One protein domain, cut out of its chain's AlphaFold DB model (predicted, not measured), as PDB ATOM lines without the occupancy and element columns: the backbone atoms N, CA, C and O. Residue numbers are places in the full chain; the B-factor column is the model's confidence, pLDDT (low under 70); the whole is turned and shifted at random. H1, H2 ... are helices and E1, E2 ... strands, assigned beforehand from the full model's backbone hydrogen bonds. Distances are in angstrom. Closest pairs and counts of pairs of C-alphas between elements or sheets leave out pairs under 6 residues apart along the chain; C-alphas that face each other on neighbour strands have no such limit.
ATOM      1  N   GLY A  34     145.297 151.166 135.162       65.19
ATOM      2  CA  GLY A  34     145.406 150.953 136.599       65.19
ATOM      3  C   GLY A  34     145.815 149.520 136.907       65.19
ATOM      4  O   GLY A  34     145.301 148.582 136.298       65.19
ATOM      5  N   PHE A  35     146.705 149.330 137.872       73.75
ATOM      6  CA  PHE A  35     146.892 148.016 138.475       73.75
ATOM      7  C   PHE A  35     147.158 148.145 139.970       73.75
ATOM      8  O   PHE A  35     147.782 149.106 140.428       73.75
ATOM      9  N   SER A  36     146.632 147.177 140.718       76.88
ATOM     10  CA  SER A  36     146.800 147.069 142.157       76.88
ATOM     11  C   SER A  36     147.815 145.981 142.488       76.88
ATOM     12  O   SER A  36     147.835 144.906 141.884       76.88
ATOM     13  N   VAL A  37     148.680 146.268 143.455       76.94
ATOM     14  CA  VAL A  37     149.550 145.264 144.072       76.94
ATOM     15  C   VAL A  37     149.133 145.145 145.523       76.94
ATOM     16  O   VAL A  37     149.250 146.120 146.254       76.94
ATOM     17  N   ALA A  38     148.653 143.966 145.914       80.25
ATOM     18  CA  ALA A  38     148.375 143.616 147.300       80.25
ATOM     19  C   ALA A  38     149.455 142.650 147.793       80.25
ATOM     20  O   ALA A  38     149.734 141.637 147.147       80.25
ATOM     21  N   TYR A  39     150.069 142.974 148.924       79.50
ATOM     22  CA  TYR A  39     150.965 142.077 149.639       79.50
ATOM     23  C   TYR A  39     150.397 141.876 151.036       79.50
ATOM     24  O   TYR A  39     150.373 142.823 151.815       79.50
ATOM     25  N   ASP A  40     149.940 140.662 151.323       80.88
ATOM     26  CA  ASP A  40     149.428 140.238 152.624       80.88
ATOM     27  C   ASP A  40     150.339 139.134 153.165       80.88
ATOM     28  O   ASP A  40     150.678 138.180 152.454       80.88
ATOM     29  N   ARG A  41     150.797 139.282 154.407       80.69
ATOM     30  CA  ARG A  41     151.651 138.294 155.062       80.69
ATOM     31  C   ARG A  41     151.285 138.183 156.527       80.69
ATOM     32  O   ARG A  41     151.164 139.182 157.203       80.69
ATOM     33  N   LYS A  42     151.232 136.964 157.056       85.44
ATOM     34  CA  LYS A  42     151.110 136.732 158.498       85.44
ATOM     35  C   LYS A  42     152.460 136.354 159.107       85.44
ATOM     36  O   LYS A  42     153.159 135.481 158.592       85.44
ATOM     37  N   PHE A  43     152.805 136.988 160.218       82.69
ATOM     38  CA  PHE A  43     153.962 136.716 161.058       82.69
ATOM     39  C   PHE A  43     153.498 136.146 162.396       82.69
ATOM     40  O   PHE A  43     152.605 136.696 163.039       82.69
ATOM     41  N   ASN A  44     154.116 135.049 162.822       82.88
ATOM     42  CA  ASN A  44     153.911 134.507 164.161       82.88
ATOM     43  C   ASN A  44     154.961 135.121 165.080       82.88
ATOM     44  O   ASN A  44     156.152 135.006 164.795       82.88
ATOM     45  N   LEU A  45     154.515 135.762 166.155       81.81
ATOM     46  CA  LEU A  45     155.396 136.470 167.086       81.81
ATOM     47  C   LEU A  45     155.676 135.657 168.362       81.81
ATOM     48  O   LEU A  45     156.505 136.046 169.174       81.81
ATOM     49  N   GLY A  46     155.050 134.483 168.497       77.81
ATOM     50  CA  GLY A  46     155.114 133.653 169.704       77.81
ATOM     51  C   GLY A  46     153.967 133.975 170.662       77.81
ATOM     52  O   GLY A  46     153.180 134.868 170.394       77.81
ATOM     53  N   ASN A  47     153.806 133.208 171.745       73.38
ATOM     54  CA  ASN A  47     152.820 133.479 172.810       73.38
ATOM     55  C   ASN A  47     151.365 133.734 172.342       73.38
ATOM     56  O   ASN A  47     150.635 134.509 172.947       73.38
ATOM     57  N   PHE A  48     150.919 133.045 171.279       70.06
ATOM     58  CA  PHE A  48     149.619 133.256 170.609       70.06
ATOM     59  C   PHE A  48     149.428 134.641 169.972       70.06
ATOM     60  O   PHE A  48     148.318 134.978 169.547       70.06
ATOM     61  N   GLU A  49     150.509 135.396 169.836       79.88
ATOM     62  CA  GLU A  49     150.549 136.657 169.127       79.88
ATOM     63  C   GLU A  49     150.872 136.440 167.650       79.88
ATOM     64  O   GLU A  49     151.724 135.628 167.255       79.88
ATOM     65  N   SER A  50     150.164 137.175 166.801       85.94
ATOM     66  CA  SER A  50     150.438 137.173 165.372       85.94
ATOM     67  C   SER A  50     150.146 138.525 164.767       85.94
ATOM     68  O   SER A  50     149.131 139.133 165.097       85.94
ATOM     69  N   LEU A  51     150.974 138.926 163.817       84.88
ATOM     70  CA  LEU A  51     150.816 140.161 163.076       84.88
ATOM     71  C   LEU A  51     150.538 139.865 161.606       84.88
ATOM     72  O   LEU A  51     151.246 139.070 161.000       84.88
ATOM     73  N   ALA A  52     149.560 140.536 161.017       87.81
ATOM     74  CA  ALA A  52     149.316 140.529 159.584       87.81
ATOM     75  C   ALA A  52     149.358 141.968 159.048       87.81
ATOM     76  O   ALA A  52     148.349 142.675 159.117       87.81
ATOM     77  N   PRO A  53     150.523 142.451 158.578       86.56
ATOM     78  CA  PRO A  53     150.599 143.694 157.847       86.56
ATOM     79  C   PRO A  53     150.291 143.439 156.371       86.56
ATOM     80  O   PRO A  53     150.779 142.474 155.772       86.56
ATOM     81  N   ALA A  54     149.548 144.357 155.768       86.62
ATOM     82  CA  ALA A  54     149.370 144.382 154.331       86.62
ATOM     83  C   ALA A  54     149.619 145.771 153.757       86.62
ATOM     84  O   ALA A  54     149.532 146.790 154.441       86.62
ATOM     85  N   ILE A  55     149.956 145.795 152.474       86.38
ATOM     86  CA  ILE A  55     150.089 147.021 151.697       86.38
ATOM     87  C   ILE A  55     149.415 146.824 150.342       86.38
ATOM     88  O   ILE A  55     149.638 145.816 149.662       86.38
ATOM     89  N   VAL A  56     148.586 147.794 149.966       85.75
ATOM     90  CA  VAL A  56     147.910 147.877 148.675       85.75
ATOM     91  C   VAL A  56     148.334 149.161 147.980       85.75
ATOM     92  O   VAL A  56     148.248 150.245 148.550       85.75
ATOM     93  N   ILE A  57     148.812 149.045 146.746       83.62
ATOM     94  CA  ILE A  57     149.310 150.186 145.971       83.62
ATOM     95  C   ILE A  57     148.526 150.265 144.668       83.62
ATOM     96  O   ILE A  57     148.511 149.296 143.908       83.62
ATOM     97  N   TRP A  58     147.921 151.421 144.400       84.06
ATOM     98  CA  TRP A  58     147.260 151.735 143.137       84.06
ATOM     99  C   TRP A  58     148.154 152.636 142.301       84.06
ATOM    100  O   TRP A  58     148.513 153.746 142.703       84.06
ATOM    101  N   VAL A  59     148.489 152.152 141.110       81.62
ATOM    102  CA  VAL A  59     149.429 152.808 140.203       81.62
ATOM    103  C   VAL A  59     148.730 153.179 138.908       81.62
ATOM    104  O   VAL A  59     147.911 152.413 138.397       81.62
ATOM    105  N   LYS A  60     149.068 154.356 138.382       81.56
ATOM    106  CA  LYS A  60     148.719 154.806 137.036       81.56
ATOM    107  C   LYS A  60     149.983 154.888 136.178       81.56
ATOM    108  O   LYS A  60     151.092 154.972 136.699       81.56
ATOM    109  N   THR A  61     149.808 154.880 134.862       78.44
ATOM    110  CA  THR A  61     150.890 155.068 133.889       78.44
ATOM    111  C   THR A  61     150.608 156.269 132.997       78.44
ATOM    112  O   THR A  61     149.449 156.615 132.790       78.44
ATOM    113  N   THR A  62     151.666 156.903 132.495       77.38
ATOM    114  CA  THR A  62     151.602 157.984 131.500       77.38
ATOM    115  C   THR A  62     151.941 157.505 130.087       77.38
ATOM    116  O   THR A  62     152.089 158.329 129.191       77.38
ATOM    117  N   VAL A  63     152.144 156.198 129.885       77.00
ATOM    118  CA  VAL A  63     152.498 155.629 128.575       77.00
ATOM    119  C   VAL A  63     151.265 155.602 127.681       77.00
ATOM    120  O   VAL A  63     150.192 155.176 128.123       77.00
ATOM    121  N   ALA A  64     151.417 156.050 126.434       76.00
ATOM    122  CA  ALA A  64     150.301 156.118 125.505       76.00
ATOM    123  C   ALA A  64     149.799 154.721 125.111       76.00
ATOM    124  O   ALA A  64     150.491 153.701 125.222       76.00
ATOM    125  N   GLU A  65     148.553 154.651 124.652       70.62
ATOM    126  CA  GLU A  65     148.008 153.396 124.153       70.62
ATOM    127  C   GLU A  65     148.748 152.941 122.882       70.62
ATOM    128  O   GLU A  65     148.912 153.705 121.938       70.62
ATOM    129  N   GLY A  66     149.222 151.691 122.869       71.25
ATOM    130  CA  GLY A  66     149.997 151.124 121.758       71.25
ATOM    131  C   GLY A  66     151.516 151.286 121.877       71.25
ATOM    132  O   GLY A  66     152.247 150.631 121.137       71.25
ATOM    133  N   GLU A  67     152.009 152.079 122.831       77.19
ATOM    134  CA  GLU A  67     153.445 152.181 123.097       77.19
ATOM    135  C   GLU A  67     153.982 150.986 123.899       77.19
ATOM    136  O   GLU A  67     153.275 150.340 124.683       77.19
ATOM    137  N   SER A  68     155.271 150.691 123.711       75.88
ATOM    138  CA  SER A  68     155.959 149.637 124.452       75.88
ATOM    139  C   SER A  68     156.074 150.011 125.932       75.88
ATOM    140  O   SER A  68     156.793 150.946 126.286       75.88
ATOM    141  N   PHE A  69     155.407 149.247 126.796       78.69
ATOM    142  CA  PHE A  69     155.461 149.398 128.249       78.69
ATOM    143  C   PHE A  69     155.926 148.098 128.901       78.69
ATOM    144  O   PHE A  69     155.250 147.071 128.795       78.69
ATOM    145  N   ASP A  70     157.054 148.143 129.612       80.75
ATOM    146  CA  ASP A  70     157.523 147.001 130.396       80.75
ATOM    147  C   ASP A  70     156.734 146.881 131.710       80.75
ATOM    148  O   ASP A  70     157.134 147.328 132.791       80.75
ATOM    149  N   LEU A  71     155.565 146.250 131.601       81.94
ATOM    150  CA  LEU A  71     154.693 145.965 132.735       81.94
ATOM    151  C   LEU A  71     155.358 145.034 133.759       81.94
ATOM    152  O   LEU A  71     155.023 145.088 134.946       81.94
ATOM    153  N   HIS A  72     156.251 144.148 133.317       83.75
ATOM    154  CA  HIS A  72     156.875 143.163 134.189       83.75
ATOM    155  C   HIS A  72     157.859 143.844 135.140       83.75
ATOM    156  O   HIS A  72     157.715 143.715 136.359       83.75
ATOM    157  N   GLN A  73     158.754 144.672 134.600       84.56
ATOM    158  CA  GLN A  73     159.702 145.456 135.389       84.56
ATOM    159  C   GLN A  73     158.984 146.384 136.383       84.56
ATOM    160  O   GLN A  73     159.367 146.456 137.555       84.56
ATOM    161  N   ALA A  74     157.908 147.056 135.956       82.19
ATOM    162  CA  ALA A  74     157.112 147.920 136.828       82.19
ATOM    163  C   ALA A  74     156.491 147.145 138.007       82.19
ATOM    164  O   ALA A  74     156.601 147.562 139.164       82.19
ATOM    165  N   LYS A  75     155.878 145.984 137.735       84.44
ATOM    166  CA  LYS A  75     155.295 145.119 138.774       84.44
ATOM    167  C   LYS A  75     156.344 144.616 139.759       84.44
ATOM    168  O   LYS A  75     156.070 144.578 140.958       84.44
ATOM    169  N   ASP A  76     157.527 144.253 139.285       87.88
ATOM    170  CA  ASP A  76     158.582 143.721 140.148       87.88
ATOM    171  C   ASP A  76     159.174 144.787 141.070       87.88
ATOM    172  O   ASP A  76     159.400 144.516 142.253       87.88
ATOM    173  N   ARG A  77     159.332 146.024 140.584       87.50
ATOM    174  CA  ARG A  77     159.724 147.178 141.413       87.50
ATOM    175  C   ARG A  77     158.704 147.445 142.523       87.50
ATOM    176  O   ARG A  77     159.086 147.576 143.686       87.50
ATOM    177  N   LEU A  78     157.413 147.447 142.193       86.19
ATOM    178  CA  LEU A  78     156.332 147.670 143.163       86.19
ATOM    179  C   LEU A  78     156.223 146.542 144.191       86.19
ATOM    180  O   LEU A  78     156.085 146.804 145.384       86.19
ATOM    181  N   ARG A  79     156.339 145.284 143.755       87.50
ATOM    182  CA  ARG A  79     156.361 144.124 144.658       87.50
ATOM    183  C   ARG A  79     157.564 144.153 145.588       87.50
ATOM    184  O   ARG A  79     157.417 143.844 146.766       87.50
ATOM    185  N   ARG A  80     158.743 144.523 145.078       87.56
ATOM    186  CA  ARG A  80     159.955 144.678 145.890       87.56
ATOM    187  C   ARG A  80     159.750 145.748 146.955       87.56
ATOM    188  O   ARG A  80     159.987 145.467 148.122       87.56
ATOM    189  N   MET A  81     159.259 146.921 146.564       86.81
ATOM    190  CA  MET A  81     158.943 148.009 147.490       86.81
ATOM    191  C   MET A  81     157.966 147.547 148.581       86.81
ATOM    192  O   MET A  81     158.275 147.647 149.763       86.81
ATOM    193  N   ALA A  82     156.831 146.957 148.196       85.88
ATOM    194  CA  ALA A  82     155.840 146.424 149.131       85.88
ATOM    195  C   ALA A  82     156.445 145.408 150.117       85.88
ATOM    196  O   ALA A  82     156.267 145.522 151.330       85.88
ATOM    197  N   ARG A  83     157.205 144.436 149.599       86.81
ATOM    198  CA  ARG A  83     157.832 143.378 150.397       86.81
ATOM    199  C   ARG A  83     158.840 143.931 151.398       86.81
ATOM    200  O   ARG A  83     158.818 143.529 152.558       86.81
ATOM    201  N   GLU A  84     159.740 144.802 150.951       87.62
ATOM    202  CA  GLU A  84     160.781 145.353 151.821       87.62
ATOM    203  C   GLU A  84     160.199 146.328 152.848       87.62
ATOM    204  O   GLU A  84     160.680 146.347 153.971       87.62
ATOM    205  N   ASN A  85     159.109 147.036 152.544       86.38
ATOM    206  CA  ASN A  85     158.414 147.870 153.532       86.38
ATOM    207  C   ASN A  85     157.755 147.041 154.634       86.38
ATOM    208  O   ASN A  85     157.889 147.358 155.815       86.38
ATOM    209  N   VAL A  86     157.123 145.922 154.276       84.94
ATOM    210  CA  VAL A  86     156.614 144.971 155.272       84.94
ATOM    211  C   VAL A  86     157.754 144.312 156.066       84.94
ATOM    212  O   VAL A  86     157.607 144.013 157.250       84.94
ATOM    213  N   ARG A  87     158.921 144.103 155.450       85.50
ATOM    214  CA  ARG A  87     160.109 143.599 156.150       85.50
ATOM    215  C   ARG A  87     160.703 144.633 157.110       85.50
ATOM    216  O   ARG A  87     161.040 144.269 158.231       85.50
ATOM    217  N   ALA A  88     160.813 145.892 156.694       85.19
ATOM    218  CA  ALA A  88     161.288 146.991 157.528       85.19
ATOM    219  C   ALA A  88     160.397 147.153 158.764       85.19
ATOM    220  O   ALA A  88     160.900 147.268 159.877       85.19
ATOM    221  N   GLN A  89     159.082 147.027 158.578       81.31
ATOM    222  CA  GLN A  89     158.113 146.987 159.667       81.31
ATOM    223  C   GLN A  89     158.397 145.859 160.676       81.31
ATOM    224  O   GLN A  89     158.403 146.089 161.884       81.31
ATOM    225  N   LEU A  90     158.680 144.640 160.200       82.44
ATOM    226  CA  LEU A  90     159.053 143.528 161.080       82.44
ATOM    227  C   LEU A  90     160.354 143.815 161.846       82.44
ATOM    228  O   LEU A  90     160.457 143.489 163.024       82.44
ATOM    229  N   TRP A  91     161.346 144.420 161.196       83.50
ATOM    230  CA  TRP A  91     162.605 144.770 161.851       83.50
ATOM    231  C   TRP A  91     162.435 145.826 162.937       83.50
ATOM    232  O   TRP A  91     163.025 145.670 164.006       83.50
ATOM    233  N   ARG A  92     161.591 146.844 162.721       78.31
ATOM    234  CA  ARG A  92     161.277 147.829 163.768       78.31
ATOM    235  C   ARG A  92     160.689 147.167 165.005       78.31
ATOM    236  O   ARG A  92     161.136 147.455 166.111       78.31
ATOM    237  N   LEU A  93     159.781 146.212 164.820       75.50
ATOM    238  CA  LEU A  93     159.225 145.431 165.928       75.50
ATOM    239  C   LEU A  93     160.247 144.578 166.669       75.50
ATOM    240  O   LEU A  93     160.134 144.379 167.872       75.50
ATOM    241  N   GLN A  94     161.253 144.075 165.963       80.88
ATOM    242  CA  GLN A  94     162.352 143.326 166.567       80.88
ATOM    243  C   GLN A  94     163.382 144.239 167.257       80.88
ATOM    244  O   GLN A  94     164.443 143.763 167.658       80.88
ATOM    245  N   GLY A  95     163.083 145.534 167.403       79.06
ATOM    246  CA  GLY A  95     163.932 146.502 168.088       79.06
ATOM    247  C   GLY A  95     164.991 147.147 167.196       79.06
ATOM    248  O   GLY A  95     165.969 147.669 167.720       79.06
ATOM    249  N   ASN A  96     164.829 147.119 165.867       83.44
ATOM    250  CA  ASN A  96     165.720 147.821 164.941       83.44
ATOM    251  C   ASN A  96     165.089 149.141 164.446       83.44
ATOM    252  O   ASN A  96     164.372 149.130 163.439       83.44
ATOM    253  N   PRO A  97     165.361 150.287 165.102       74.06
ATOM    254  CA  PRO A  97     164.807 151.580 164.701       74.06
ATOM    255  C   PRO A  97     165.385 152.100 163.376       74.06
ATOM    256  O   PRO A  97     164.748 152.920 162.720       74.06
ATOM    257  N   GLU A  98     166.549 151.603 162.944       78.50
ATOM    258  CA  GLU A  98     167.214 152.019 161.702       78.50
ATOM    259  C   GLU A  98     166.617 151.363 160.450       78.50
ATOM    260  O   GLU A  98     167.072 151.610 159.335       78.50
ATOM    261  N   ALA A  99     165.598 150.511 160.595       81.69
ATOM    262  CA  ALA A  99     164.936 149.910 159.450       81.69
ATOM    263  C   ALA A  99     164.292 150.995 158.565       81.69
ATOM    264  O   ALA A  99     163.417 151.754 158.999       81.69
ATOM    265  N   VAL A 100     164.744 151.037 157.310       78.94
ATOM    266  CA  VAL A 100     164.371 152.047 156.316       78.94
ATOM    267  C   VAL A 100     163.236 151.533 155.439       78.94
ATOM    268  O   VAL A 100     163.306 150.428 154.894       78.94
ATOM    269  N   PHE A 101     162.211 152.363 155.257       80.62
ATOM    270  CA  PHE A 101     161.185 152.134 154.248       80.62
ATOM    271  C   PHE A 101     161.725 152.495 152.861       80.62
ATOM    272  O   PHE A 101     162.338 153.538 152.651       80.62
ATOM    273  N   LEU A 102     161.494 151.621 151.891       80.56
ATOM    274  CA  LEU A 102     161.827 151.853 150.499       80.56
ATOM    275  C   LEU A 102     160.712 152.625 149.795       80.56
ATOM    276  O   LEU A 102     159.534 152.260 149.847       80.56
ATOM    277  N   GLY A 103     161.121 153.659 149.063       80.62
ATOM    278  CA  GLY A 103     160.309 154.263 148.016       80.62
ATOM    279  C   GLY A 103     160.318 153.429 146.729       80.62
ATOM    280  O   GLY A 103     160.918 152.351 146.646       80.62
ATOM    281  N   LEU A 104     159.672 153.956 145.690       82.81
ATOM    282  CA  LEU A 104     159.666 153.340 144.373       82.81
ATOM    283  C   LEU A 104     161.047 153.549 143.737       82.81
ATOM    284  O   LEU A 104     161.382 154.648 143.306       82.81
ATOM    285  N   GLN A 105     161.859 152.489 143.699       81.75
ATOM    286  CA  GLN A 105     163.170 152.510 143.032       81.75
ATOM    287  C   GLN A 105     162.988 152.921 141.574       81.75
ATOM    288  O   GLN A 105     162.068 152.366 140.997       81.75
ATOM    289  N   PRO A 106     163.812 153.789 140.963       80.00
ATOM    290  CA  PRO A 106     163.650 154.224 139.570       80.00
ATOM    291  C   PRO A 106     163.825 153.076 138.548       80.00
ATOM    292  O   PRO A 106     164.346 152.012 138.902       80.00
ATOM    293  N   PRO A 107     163.400 153.258 137.278       80.81
ATOM    294  CA  PRO A 107     163.701 152.309 136.206       80.81
ATOM    295  C   PRO A 107     165.214 152.127 136.018       80.81
ATOM    296  O   PRO A 107     165.976 153.086 136.134       80.81
ATOM    297  N   VAL A 108     165.647 150.910 135.669       76.88
ATOM    298  CA  VAL A 108     167.076 150.579 135.469       76.88
ATOM    299  C   VAL A 108     167.683 151.370 134.304       76.88
ATOM    300  O   VAL A 108     168.857 151.724 134.334       76.88
ATOM    301  N   ASP A 109     166.859 151.721 133.320       77.06
ATOM    302  CA  ASP A 109     167.289 152.362 132.078       77.06
ATOM    303  C   ASP A 109     167.494 153.885 132.218       77.06
ATOM    304  O   ASP A 109     167.726 154.570 131.224       77.06
ATOM    305  N   GLY A 110     167.339 154.444 133.428       69.25
ATOM    306  CA  GLY A 110     167.526 155.875 133.717       69.25
ATOM    307  C   GLY A 110     166.480 156.811 133.095       69.25
ATOM    308  O   GLY A 110     166.575 158.030 133.226       69.25
ATOM    309  N   ARG A 111     165.475 156.257 132.411       74.69
ATOM    310  CA  ARG A 111     164.358 157.008 131.825       74.69
ATOM    311  C   ARG A 111     163.442 157.565 132.915       74.69
ATOM    312  O   ARG A 111     163.376 157.027 134.021       74.69
ATOM    313  N   LYS A 112     162.690 158.620 132.574       75.69
ATOM    314  CA  LYS A 112     161.596 159.118 133.419       75.69
ATOM    315  C   LYS A 112     160.649 157.962 133.735       75.69
ATOM    316  O   LYS A 112     160.315 157.188 132.838       75.69
ATOM    317  N   ASP A 113     160.243 157.847 134.996       77.19
ATOM    318  CA  ASP A 113     159.387 156.747 135.426       77.19
ATOM    319  C   ASP A 113     158.035 156.812 134.691       77.19
ATOM    320  O   ASP A 113     157.341 157.827 134.791       77.19
ATOM    321  N   PRO A 114     157.655 155.771 133.922       78.69
ATOM    322  CA  PRO A 114     156.387 155.744 133.188       78.69
ATOM    323  C   PRO A 114     155.170 155.520 134.091       78.69
ATOM    324  O   PRO A 114     154.036 155.515 133.604       78.69
ATOM    325  N   ILE A 115     155.396 155.253 135.378       80.50
ATOM    326  CA  ILE A 115     154.361 155.011 136.374       80.50
ATOM    327  C   ILE A 115     154.417 156.044 137.491       80.50
ATOM    328  O   ILE A 115     155.482 156.536 137.854       80.50
ATOM    329  N   PHE A 116     153.258 156.326 138.071       79.06
ATOM    330  CA  PHE A 116     153.142 157.120 139.282       79.06
ATOM    331  C   PHE A 116     152.116 156.492 140.224       79.06
ATOM    332  O   PHE A 116     151.115 155.899 139.806       79.06
ATOM    333  N   ILE A 117     152.391 156.584 141.521       77.81
ATOM    334  CA  ILE A 117     151.537 156.015 142.560       77.81
ATOM    335  C   ILE A 117     150.408 156.997 142.848       77.81
ATOM    336  O   ILE A 117     150.652 158.133 143.233       77.81
ATOM    337  N   ARG A 118     149.164 156.556 142.665       78.94
ATOM    338  CA  ARG A 118     147.989 157.391 142.930       78.94
ATOM    339  C   ARG A 118     147.547 157.276 144.375       78.94
ATOM    340  O   ARG A 118     147.298 158.277 145.029       78.94
ATOM    341  N   THR A 119     147.448 156.049 144.862       81.94
ATOM    342  CA  THR A 119     146.928 155.771 146.197       81.94
ATOM    343  C   THR A 119     147.733 154.646 146.805       81.94
ATOM    344  O   THR A 119     148.138 153.710 146.108       81.94
ATOM    345  N   VAL A 120     147.941 154.729 148.110       85.50
ATOM    346  CA  VAL A 120     148.487 153.638 148.906       85.50
ATOM    347  C   VAL A 120     147.579 153.414 150.092       85.50
ATOM    348  O   VAL A 120     147.070 154.363 150.678       85.50
ATOM    349  N   SER A 121     147.392 152.153 150.446       86.75
ATOM    350  CA  SER A 121     146.796 151.756 151.705       86.75
ATOM    351  C   SER A 121     147.722 150.783 152.411       86.75
ATOM    352  O   SER A 121     148.330 149.919 151.776       86.75
ATOM    353  N   VAL A 122     147.835 150.937 153.722       88.19
ATOM    354  CA  VAL A 122     148.516 149.989 154.598       88.19
ATOM    355  C   VAL A 122     147.543 149.533 155.669       88.19
ATOM    356  O   VAL A 122     146.739 150.315 156.174       88.19
ATOM    357  N   SER A 123     147.600 148.255 156.008       87.44
ATOM    358  CA  SER A 123     146.768 147.671 157.048       87.44
ATOM    359  C   SER A 123     147.616 146.886 158.025       87.44
ATOM    360  O   SER A 123     148.632 146.295 157.658       87.44
ATOM    361  N   LEU A 124     147.187 146.875 159.279       87.12
ATOM    362  CA  LEU A 124     147.864 146.191 160.367       87.12
ATOM    363  C   LEU A 124     146.810 145.485 161.211       87.12
ATOM    364  O   LEU A 124     145.990 146.137 161.856       87.12
ATOM    365  N   THR A 125     146.841 144.157 161.208       87.38
ATOM    366  CA  THR A 125     146.040 143.334 162.115       87.38
ATOM    367  C   THR A 125     146.967 142.666 163.117       87.38
ATOM    368  O   THR A 125     147.878 141.941 162.720       87.38
ATOM    369  N   TYR A 126     146.742 142.873 164.411       86.25
ATOM    370  CA  TYR A 126     147.571 142.308 165.475       86.25
ATOM    371  C   TYR A 126     146.697 141.483 166.414       86.25
ATOM    372  O   TYR A 126     145.743 141.990 166.987       86.25
ATOM    373  N   LYS A 127     146.986 140.192 166.559       87.62
ATOM    374  CA  LYS A 127     146.301 139.314 167.511       87.62
ATOM    375  C   LYS A 127     147.117 139.252 168.794       87.62
ATOM    376  O   LYS A 127     148.291 138.907 168.716       87.62
ATOM    377  N   VAL A 128     146.482 139.511 169.937       84.25
ATOM    378  CA  VAL A 128     147.109 139.472 171.273       84.25
ATOM    379  C   VAL A 128     146.351 138.540 172.185       84.25
ATOM    380  O   VAL A 128     145.122 138.572 172.223       84.25
ATOM    381  N   ASN A 129     147.085 137.740 172.947       84.31
ATOM    382  CA  ASN A 129     146.535 136.982 174.058       84.31
ATOM    383  C   ASN A 129     146.658 137.803 175.345       84.31
ATOM    384  O   ASN A 129     147.747 138.233 175.707       84.31
ATOM    385  N   LEU A 130     145.538 138.011 176.030       80.31
ATOM    386  CA  LEU A 130     145.468 138.780 177.274       80.31
ATOM    387  C   LEU A 130     145.530 137.883 178.522       80.31
ATOM    388  O   LEU A 130     145.412 138.367 179.643       80.31
ATOM    389  N   GLY A 131     145.700 136.570 178.344       74.88
ATOM    390  CA  GLY A 131     145.592 135.572 179.404       74.88
ATOM    391  C   GLY A 131     144.147 135.123 179.643       74.88
ATOM    392  O   GLY A 131     143.200 135.665 179.079       74.88
ATOM    393  N   SER A 132     143.965 134.085 180.465       76.25
ATOM    394  CA  SER A 132     142.635 133.566 180.850       76.25
ATOM    395  C   SER A 132     141.714 133.225 179.668       76.25
ATOM    396  O   SER A 132     140.512 133.460 179.733       76.25
ATOM    397  N   TYR A 133     142.278 132.672 178.587       71.06
ATOM    398  CA  TYR A 133     141.572 132.375 177.327       71.06
ATOM    399  C   TYR A 133     140.978 133.600 176.609       71.06
ATOM    400  O   TYR A 133     140.216 133.441 175.657       71.06
ATOM    401  N   ASN A 134     141.365 134.814 177.007       75.38
ATOM    402  CA  ASN A 134     140.946 136.047 176.359       75.38
ATOM    403  C   ASN A 134     141.976 136.480 175.316       75.38
ATOM    404  O   ASN A 134     143.186 136.444 175.539       75.38
ATOM    405  N   SER A 135     141.491 136.933 174.165       83.06
ATOM    406  CA  SER A 135     142.329 137.510 173.118       83.06
ATOM    407  C   SER A 135     141.605 138.646 172.423       83.06
ATOM    408  O   SER A 135     140.391 138.569 172.238       83.06
ATOM    409  N   ILE A 136     142.361 139.635 171.966       82.62
ATOM    410  CA  ILE A 136     141.872 140.701 171.088       82.62
ATOM    411  C   ILE A 136     142.550 140.601 169.726       82.62
ATOM    412  O   ILE A 136     143.591 139.960 169.564       82.62
ATOM    413  N   THR A 137     141.937 141.192 168.707       88.31
ATOM    414  CA  THR A 137     142.521 141.273 167.363       88.31
ATOM    415  C   THR A 137     142.251 142.650 166.759       88.31
ATOM    416  O   THR A 137     141.417 142.761 165.858       88.31
ATOM    417  N   PRO A 138     142.895 143.716 167.277       82.62
ATOM    418  CA  PRO A 138     142.857 145.030 166.650       82.62
ATOM    419  C   PRO A 138     143.267 144.952 165.182       82.62
ATOM    420  O   PRO A 138     144.214 144.252 164.810       82.62
ATOM    421  N   SER A 139     142.537 145.683 164.347       86.62
ATOM    422  CA  SER A 139     142.786 145.765 162.917       86.62
ATOM    423  C   SER A 139     142.512 147.176 162.436       86.62
ATOM    424  O   SER A 139     141.384 147.655 162.533       86.62
ATOM    425  N   TYR A 140     143.531 147.809 161.873       85.44
ATOM    426  CA  TYR A 140     143.435 149.159 161.335       85.44
ATOM    427  C   TYR A 140     143.877 149.173 159.879       85.44
ATOM    428  O   TYR A 140     144.645 148.324 159.419       85.44
ATOM    429  N   THR A 141     143.354 150.129 159.127       88.19
ATOM    430  CA  THR A 141     143.738 150.382 157.741       88.19
ATOM    431  C   THR A 141     143.782 151.880 157.543       88.19
ATOM    432  O   THR A 141     142.816 152.568 157.860       88.19
ATOM    433  N   ASP A 142     144.903 152.359 157.026       85.06
ATOM    434  CA  ASP A 142     145.099 153.749 156.646       85.06
ATOM    435  C   ASP A 142     145.296 153.833 155.129       85.06
ATOM    436  O   ASP A 142     145.721 152.865 154.481       85.06
ATOM    437  N   TRP A 143     144.953 154.973 154.541       85.94
ATOM    438  CA  TRP A 143     145.107 155.223 153.113       85.94
ATOM    439  C   TRP A 143     145.485 156.678 152.848       85.94
ATOM    440  O   TRP A 143     145.021 157.595 153.514       85.94
ATOM    441  N   ALA A 144     146.325 156.883 151.838       80.00
ATOM    442  CA  ALA A 144     146.777 158.201 151.425       80.00
ATOM    443  C   ALA A 144     146.654 158.357 149.909       80.00
ATOM    444  O   ALA A 144     147.040 157.471 149.135       80.00
ATOM    445  N   ASP A 145     146.123 159.505 149.487       79.31
ATOM    446  CA  ASP A 145     146.229 159.969 148.110       79.31
ATOM    447  C   ASP A 145     147.606 160.603 147.911       79.31
ATOM    448  O   ASP A 145     147.962 161.580 148.566       79.31
ATOM    449  N   LEU A 146     148.394 160.013 147.019       73.81
ATOM    450  CA  LEU A 146     149.784 160.386 146.798       73.81
ATOM    451  C   LEU A 146     149.991 161.091 145.460       73.81
ATOM    452  O   LEU A 146     151.134 161.240 145.036       73.81
ATOM    453  N   ARG A 147     148.928 161.576 144.802       68.94
ATOM    454  CA  ARG A 147     149.046 162.309 143.529       68.94
ATOM    455  C   ARG A 147     150.084 163.434 143.587       68.94
ATOM    456  O   ARG A 147     150.933 163.502 142.703       68.94
ATOM    457  N   HIS A 148     150.083 164.225 144.659       61.34
ATOM    458  CA  HIS A 148     151.013 165.346 144.865       61.34
ATOM    459  C   HIS A 148     152.462 164.919 145.146       61.34
ATOM    460  O   HIS A 148     153.391 165.684 144.923       61.34
ATOM    461  N   VAL A 149     152.640 163.684 145.606       58.47
ATOM    462  CA  VAL A 149     153.865 163.154 146.222       58.47
ATOM    463  C   VAL A 149     154.583 162.178 145.276       58.47
ATOM    464  O   VAL A 149     155.780 161.921 145.369       58.47
ATOM    465  N   SER A 150     153.838 161.633 144.312       55.06
ATOM    466  CA  SER A 150     154.242 160.543 143.418       55.06
ATOM    467  C   SER A 150     155.400 160.866 142.473       55.06
ATOM    468  O   SER A 150     155.976 159.955 141.881       55.06
ATOM    469  N   HIS A 151     155.735 162.147 142.309       57.00
ATOM    470  CA  HIS A 151     156.829 162.612 141.453       57.00
ATOM    471  C   HIS A 151     158.135 162.835 142.232       57.00
ATOM    472  O   HIS A 151     159.190 163.016 141.625       57.00
ATOM    473  N   SER A 152     158.077 162.776 143.565       57.00
ATOM    474  CA  SER A 152     159.208 162.938 144.472       57.00
ATOM    475  C   SER A 152     159.640 161.572 145.008       57.00
ATOM    476  O   SER A 152     158.953 160.941 145.814       57.00
ATOM    477  N   SER A 153     160.807 161.089 144.567       54.94
ATOM    478  CA  SER A 153     161.357 159.793 145.013       54.94
ATOM    479  C   SER A 153     161.622 159.726 146.531       54.94
ATOM    480  O   SER A 153     161.717 158.633 147.094       54.94
ATOM    481  N   GLY A 154     161.686 160.882 147.203       61.59
ATOM    482  CA  GLY A 154     161.917 161.003 148.640       61.59
ATOM    483  C   GLY A 154     160.654 161.036 149.502       61.59
ATOM    484  O   GLY A 154     160.714 160.705 150.674       61.59
ATOM    485  N   GLU A 155     159.488 161.388 148.977       71.50
ATOM    486  CA  GLU A 155     158.341 161.623 149.867       71.50
ATOM    487  C   GLU A 155     157.474 160.374 150.086       71.50
ATOM    488  O   GLU A 155     156.819 160.239 151.120       71.50
ATOM    489  N   LEU A 156     157.524 159.401 149.170       77.06
ATOM    490  CA  LEU A 156     156.759 158.157 149.290       77.06
ATOM    491  C   LEU A 156     157.160 157.322 150.515       77.06
ATOM    492  O   LEU A 156     156.294 156.761 151.184       77.06
ATOM    493  N   HIS A 157     158.460 157.207 150.800       77.44
ATOM    494  CA  HIS A 157     158.914 156.415 151.943       77.44
ATOM    495  C   HIS A 157     158.536 157.081 153.271       77.44
ATOM    496  O   HIS A 157     158.135 156.382 154.196       77.44
ATOM    497  N   ILE A 158     158.572 158.418 153.325       79.62
ATOM    498  CA  ILE A 158     158.127 159.211 154.479       79.62
ATOM    499  C   ILE A 158     156.624 159.021 154.703       79.62
ATOM    500  O   ILE A 158     156.194 158.793 155.831       79.62
ATOM    501  N   ALA A 159     155.818 159.082 153.638       79.94
ATOM    502  CA  ALA A 159     154.378 158.856 153.731       79.94
ATOM    503  C   ALA A 159     154.070 157.452 154.273       79.94
ATOM    504  O   ALA A 159     153.313 157.308 155.230       79.94
ATOM    505  N   LEU A 160     154.719 156.424 153.721       82.06
ATOM    506  CA  LEU A 160     154.574 155.043 154.178       82.06
ATOM    507  C   LEU A 160     154.976 154.863 155.641       82.06
ATOM    508  O   LEU A 160     154.254 154.219 156.397       82.06
ATOM    509  N   GLU A 161     156.108 155.436 156.044       83.19
ATOM    510  CA  GLU A 161     156.575 155.393 157.426       83.19
ATOM    511  C   GLU A 161     155.554 156.008 158.388       83.19
ATOM    512  O   GLU A 161     155.200 155.379 159.388       83.19
ATOM    513  N   ARG A 162     155.037 157.200 158.068       83.50
ATOM    514  CA  ARG A 162     154.038 157.898 158.892       83.50
ATOM    515  C   ARG A 162     152.747 157.100 159.032       83.50
ATOM    516  O   ARG A 162     152.214 157.005 160.136       83.50
ATOM    517  N   MET A 163     152.272 156.492 157.945       86.81
ATOM    518  CA  MET A 163     151.090 155.630 157.998       86.81
ATOM    519  C   MET A 163     151.341 154.442 158.938       86.81
ATOM    520  O   MET A 163     150.570 154.217 159.866       86.81
ATOM    521  N   TRP A 164     152.462 153.724 158.783       84.38
ATOM    522  CA  TRP A 164     152.797 152.602 159.671       84.38
ATOM    523  C   TRP A 164     152.922 153.011 161.145       84.38
ATOM    524  O   TRP A 164     152.476 152.261 162.013       84.38
ATOM    525  N   GLN A 165     153.491 154.185 161.435       84.12
ATOM    526  CA  GLN A 165     153.575 154.727 162.796       84.12
ATOM    527  C   GLN A 165     152.188 155.020 163.385       84.12
ATOM    528  O   GLN A 165     151.915 154.633 164.519       84.12
ATOM    529  N   SER A 166     151.297 155.644 162.609       82.88
ATOM    530  CA  SER A 166     149.913 155.918 163.021       82.88
ATOM    531  C   SER A 166     149.146 154.627 163.337       82.88
ATOM    532  O   SER A 166     148.494 154.510 164.376       82.88
ATOM    533  N   LEU A 167     149.284 153.608 162.480       85.31
ATOM    534  CA  LEU A 167     148.694 152.287 162.703       85.31
ATOM    535  C   LEU A 167     149.196 151.634 164.001       85.31
ATOM    536  O   LEU A 167     148.385 151.070 164.736       85.31
ATOM    537  N   TRP A 168     150.493 151.731 164.306       83.12
ATOM    538  CA  TRP A 168     151.045 151.202 165.559       83.12
ATOM    539  C   TRP A 168     150.511 151.910 166.790       83.12
ATOM    540  O   TRP A 168     150.094 151.226 167.720       83.12
ATOM    541  N   ALA A 169     150.452 153.242 166.777       82.25
ATOM    542  CA  ALA A 169     149.917 154.004 167.903       82.25
ATOM    543  C   ALA A 169     148.481 153.567 168.250       82.25
ATOM    544  O   ALA A 169     148.140 153.418 169.421       82.25
ATOM    545  N   ASN A 170     147.658 153.285 167.234       80.75
ATOM    546  CA  ASN A 170     146.296 152.785 167.433       80.75
ATOM    547  C   ASN A 170     146.258 151.352 167.986       80.75
ATOM    548  O   ASN A 170     145.449 151.050 168.860       80.75
ATOM    549  N   VAL A 171     147.127 150.463 167.492       82.31
ATOM    550  CA  VAL A 171     147.227 149.088 168.007       82.31
ATOM    551  C   VAL A 171     147.704 149.076 169.460       82.31
ATOM    552  O   VAL A 171     147.134 148.356 170.274       82.31
ATOM    553  N   GLU A 172     148.719 149.870 169.795       82.06
ATOM    554  CA  GLU A 172     149.262 149.972 171.152       82.06
ATOM    555  C   GLU A 172     148.232 150.526 172.143       82.06
ATOM    556  O   GLU A 172     148.086 149.974 173.236       82.06
ATOM    557  N   ASP A 173     147.471 151.554 171.752       79.69
ATOM    558  CA  ASP A 173     146.382 152.094 172.573       79.69
ATOM    559  C   ASP A 173     145.303 151.032 172.843       79.69
ATOM    560  O   ASP A 173     144.921 150.810 173.994       79.69
ATOM    561  N   GLU A 174     144.863 150.297 171.817       79.69
ATOM    562  CA  GLU A 174     143.840 149.256 171.973       79.69
ATOM    563  C   GLU A 174     144.321 148.088 172.851       79.69
ATOM    564  O   GLU A 174     143.572 147.581 173.690       79.69
ATOM    565  N   ILE A 175     145.591 147.685 172.720       80.19
ATOM    566  CA  ILE A 175     146.195 146.668 173.592       80.19
ATOM    567  C   ILE A 175     146.246 147.161 175.040       80.19
ATOM    568  O   ILE A 175     145.839 146.430 175.946       80.19
ATOM    569  N   SER A 176     146.698 148.399 175.260       79.50
ATOM    570  CA  SER A 176     146.770 149.012 176.591       79.50
ATOM    571  C   SER A 176     145.393 149.078 177.259       79.50
ATOM    572  O   SER A 176     145.232 148.678 178.418       79.50
ATOM    573  N   ARG A 177     144.358 149.485 176.511       77.88
ATOM    574  CA  ARG A 177     142.960 149.476 176.973       77.88
ATOM    575  C   ARG A 177     142.498 148.078 177.354       77.88
ATOM    576  O   ARG A 177     141.943 147.897 178.437       77.88
ATOM    577  N   ALA A 178     142.753 147.086 176.508       77.75
ATOM    578  CA  ALA A 178     142.313 145.718 176.752       77.75
ATOM    579  C   ALA A 178     143.034 145.044 177.933       77.75
ATOM    580  O   ALA A 178     142.475 144.150 178.567       77.75
ATOM    581  N   GLN A 179     144.245 145.494 178.270       80.62
ATOM    582  CA  GLN A 179     144.981 145.080 179.471       80.62
ATOM    583  C   GLN A 179     144.545 145.831 180.744       80.62
ATOM    584  O   GLN A 179     145.073 145.569 181.823       80.62
ATOM    585  N   GLY A 180     143.581 146.752 180.646       75.50
ATOM    586  CA  GLY A 180     143.104 147.558 181.772       75.50
ATOM    587  C   GLY A 180     143.993 148.758 182.113       75.50
ATOM    588  O   GLY A 180     143.766 149.402 183.133       75.50
TER     589      GLY A 180
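AT A GLANCE: This is residues 34 to 180 of the 230 residues of an uncharacterized protein of Chloroflexi bacterium (UniProt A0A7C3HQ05). A long, narrow, twisted antiparallel sheet has two long helices, H1 and H2, over one face; its other face is bare. Its spine is E3 and E4 side by side, with E1 and E2 along E3's free side and E5 and E6 along E4's. The printed part has 147 residues, with two named helices and six named strands in the order E1, E2, E3, H1, E4, E5, E6, H2; the class is mixed. It is a rod of 62 by 25 by 23 A, only just compact, close to loose, with a radius of gyration of the C-alphas of 17.4 A.

HOW THE PARTS SIT: In the branched sheet E3, residues 49 to 61, and E4, residues 115 to 131, are antiparallel, with N 54 and O 123 within hydrogen-bond range at 2.9 A. E1, residues 35 to 40, and E2, residues 43 to 46, lie on one side of E3, with N 37 and O 57 at 3.1 A and N 43 and O 51 at 2.7 A. E5, residues 134 to 136, and E6, residues 139 to 145, lie on one side of E4, with N 128 and O 136 at 2.9 A and N 122 and O 142 at 3.0 A. H2, residues 155 to 178, is over E4 and E6 at a height over the sheet of 8.2 A; its closest C-alphas to E6 are Leu 167 and Tyr 140, 6.3 A. H1, residues 71 to 93, is on the same face; its closest C-alphas to E3 are Ala 82 and Ile 55, 6.3 A. In H1 and H2 every O i to N i+4 pair is within hydrogen-bond range.

IN THESE COORDINATES: E1 begins at C-alpha 35 (146.892, 148.016, 138.475); H2 ends at C-alpha 178 (142.313, 145.718, 176.752). From first to last C-alpha, E4 measures 48.0 A, E3 39.8 A, H2 35.1 A and H1 33.5 A.

THE WHOLE: The printed part has no cut. The link from H1 to E4, residues 94 to 114, is long. Residues 34, 110 and 147 to 154 are under 70 in pLDDT.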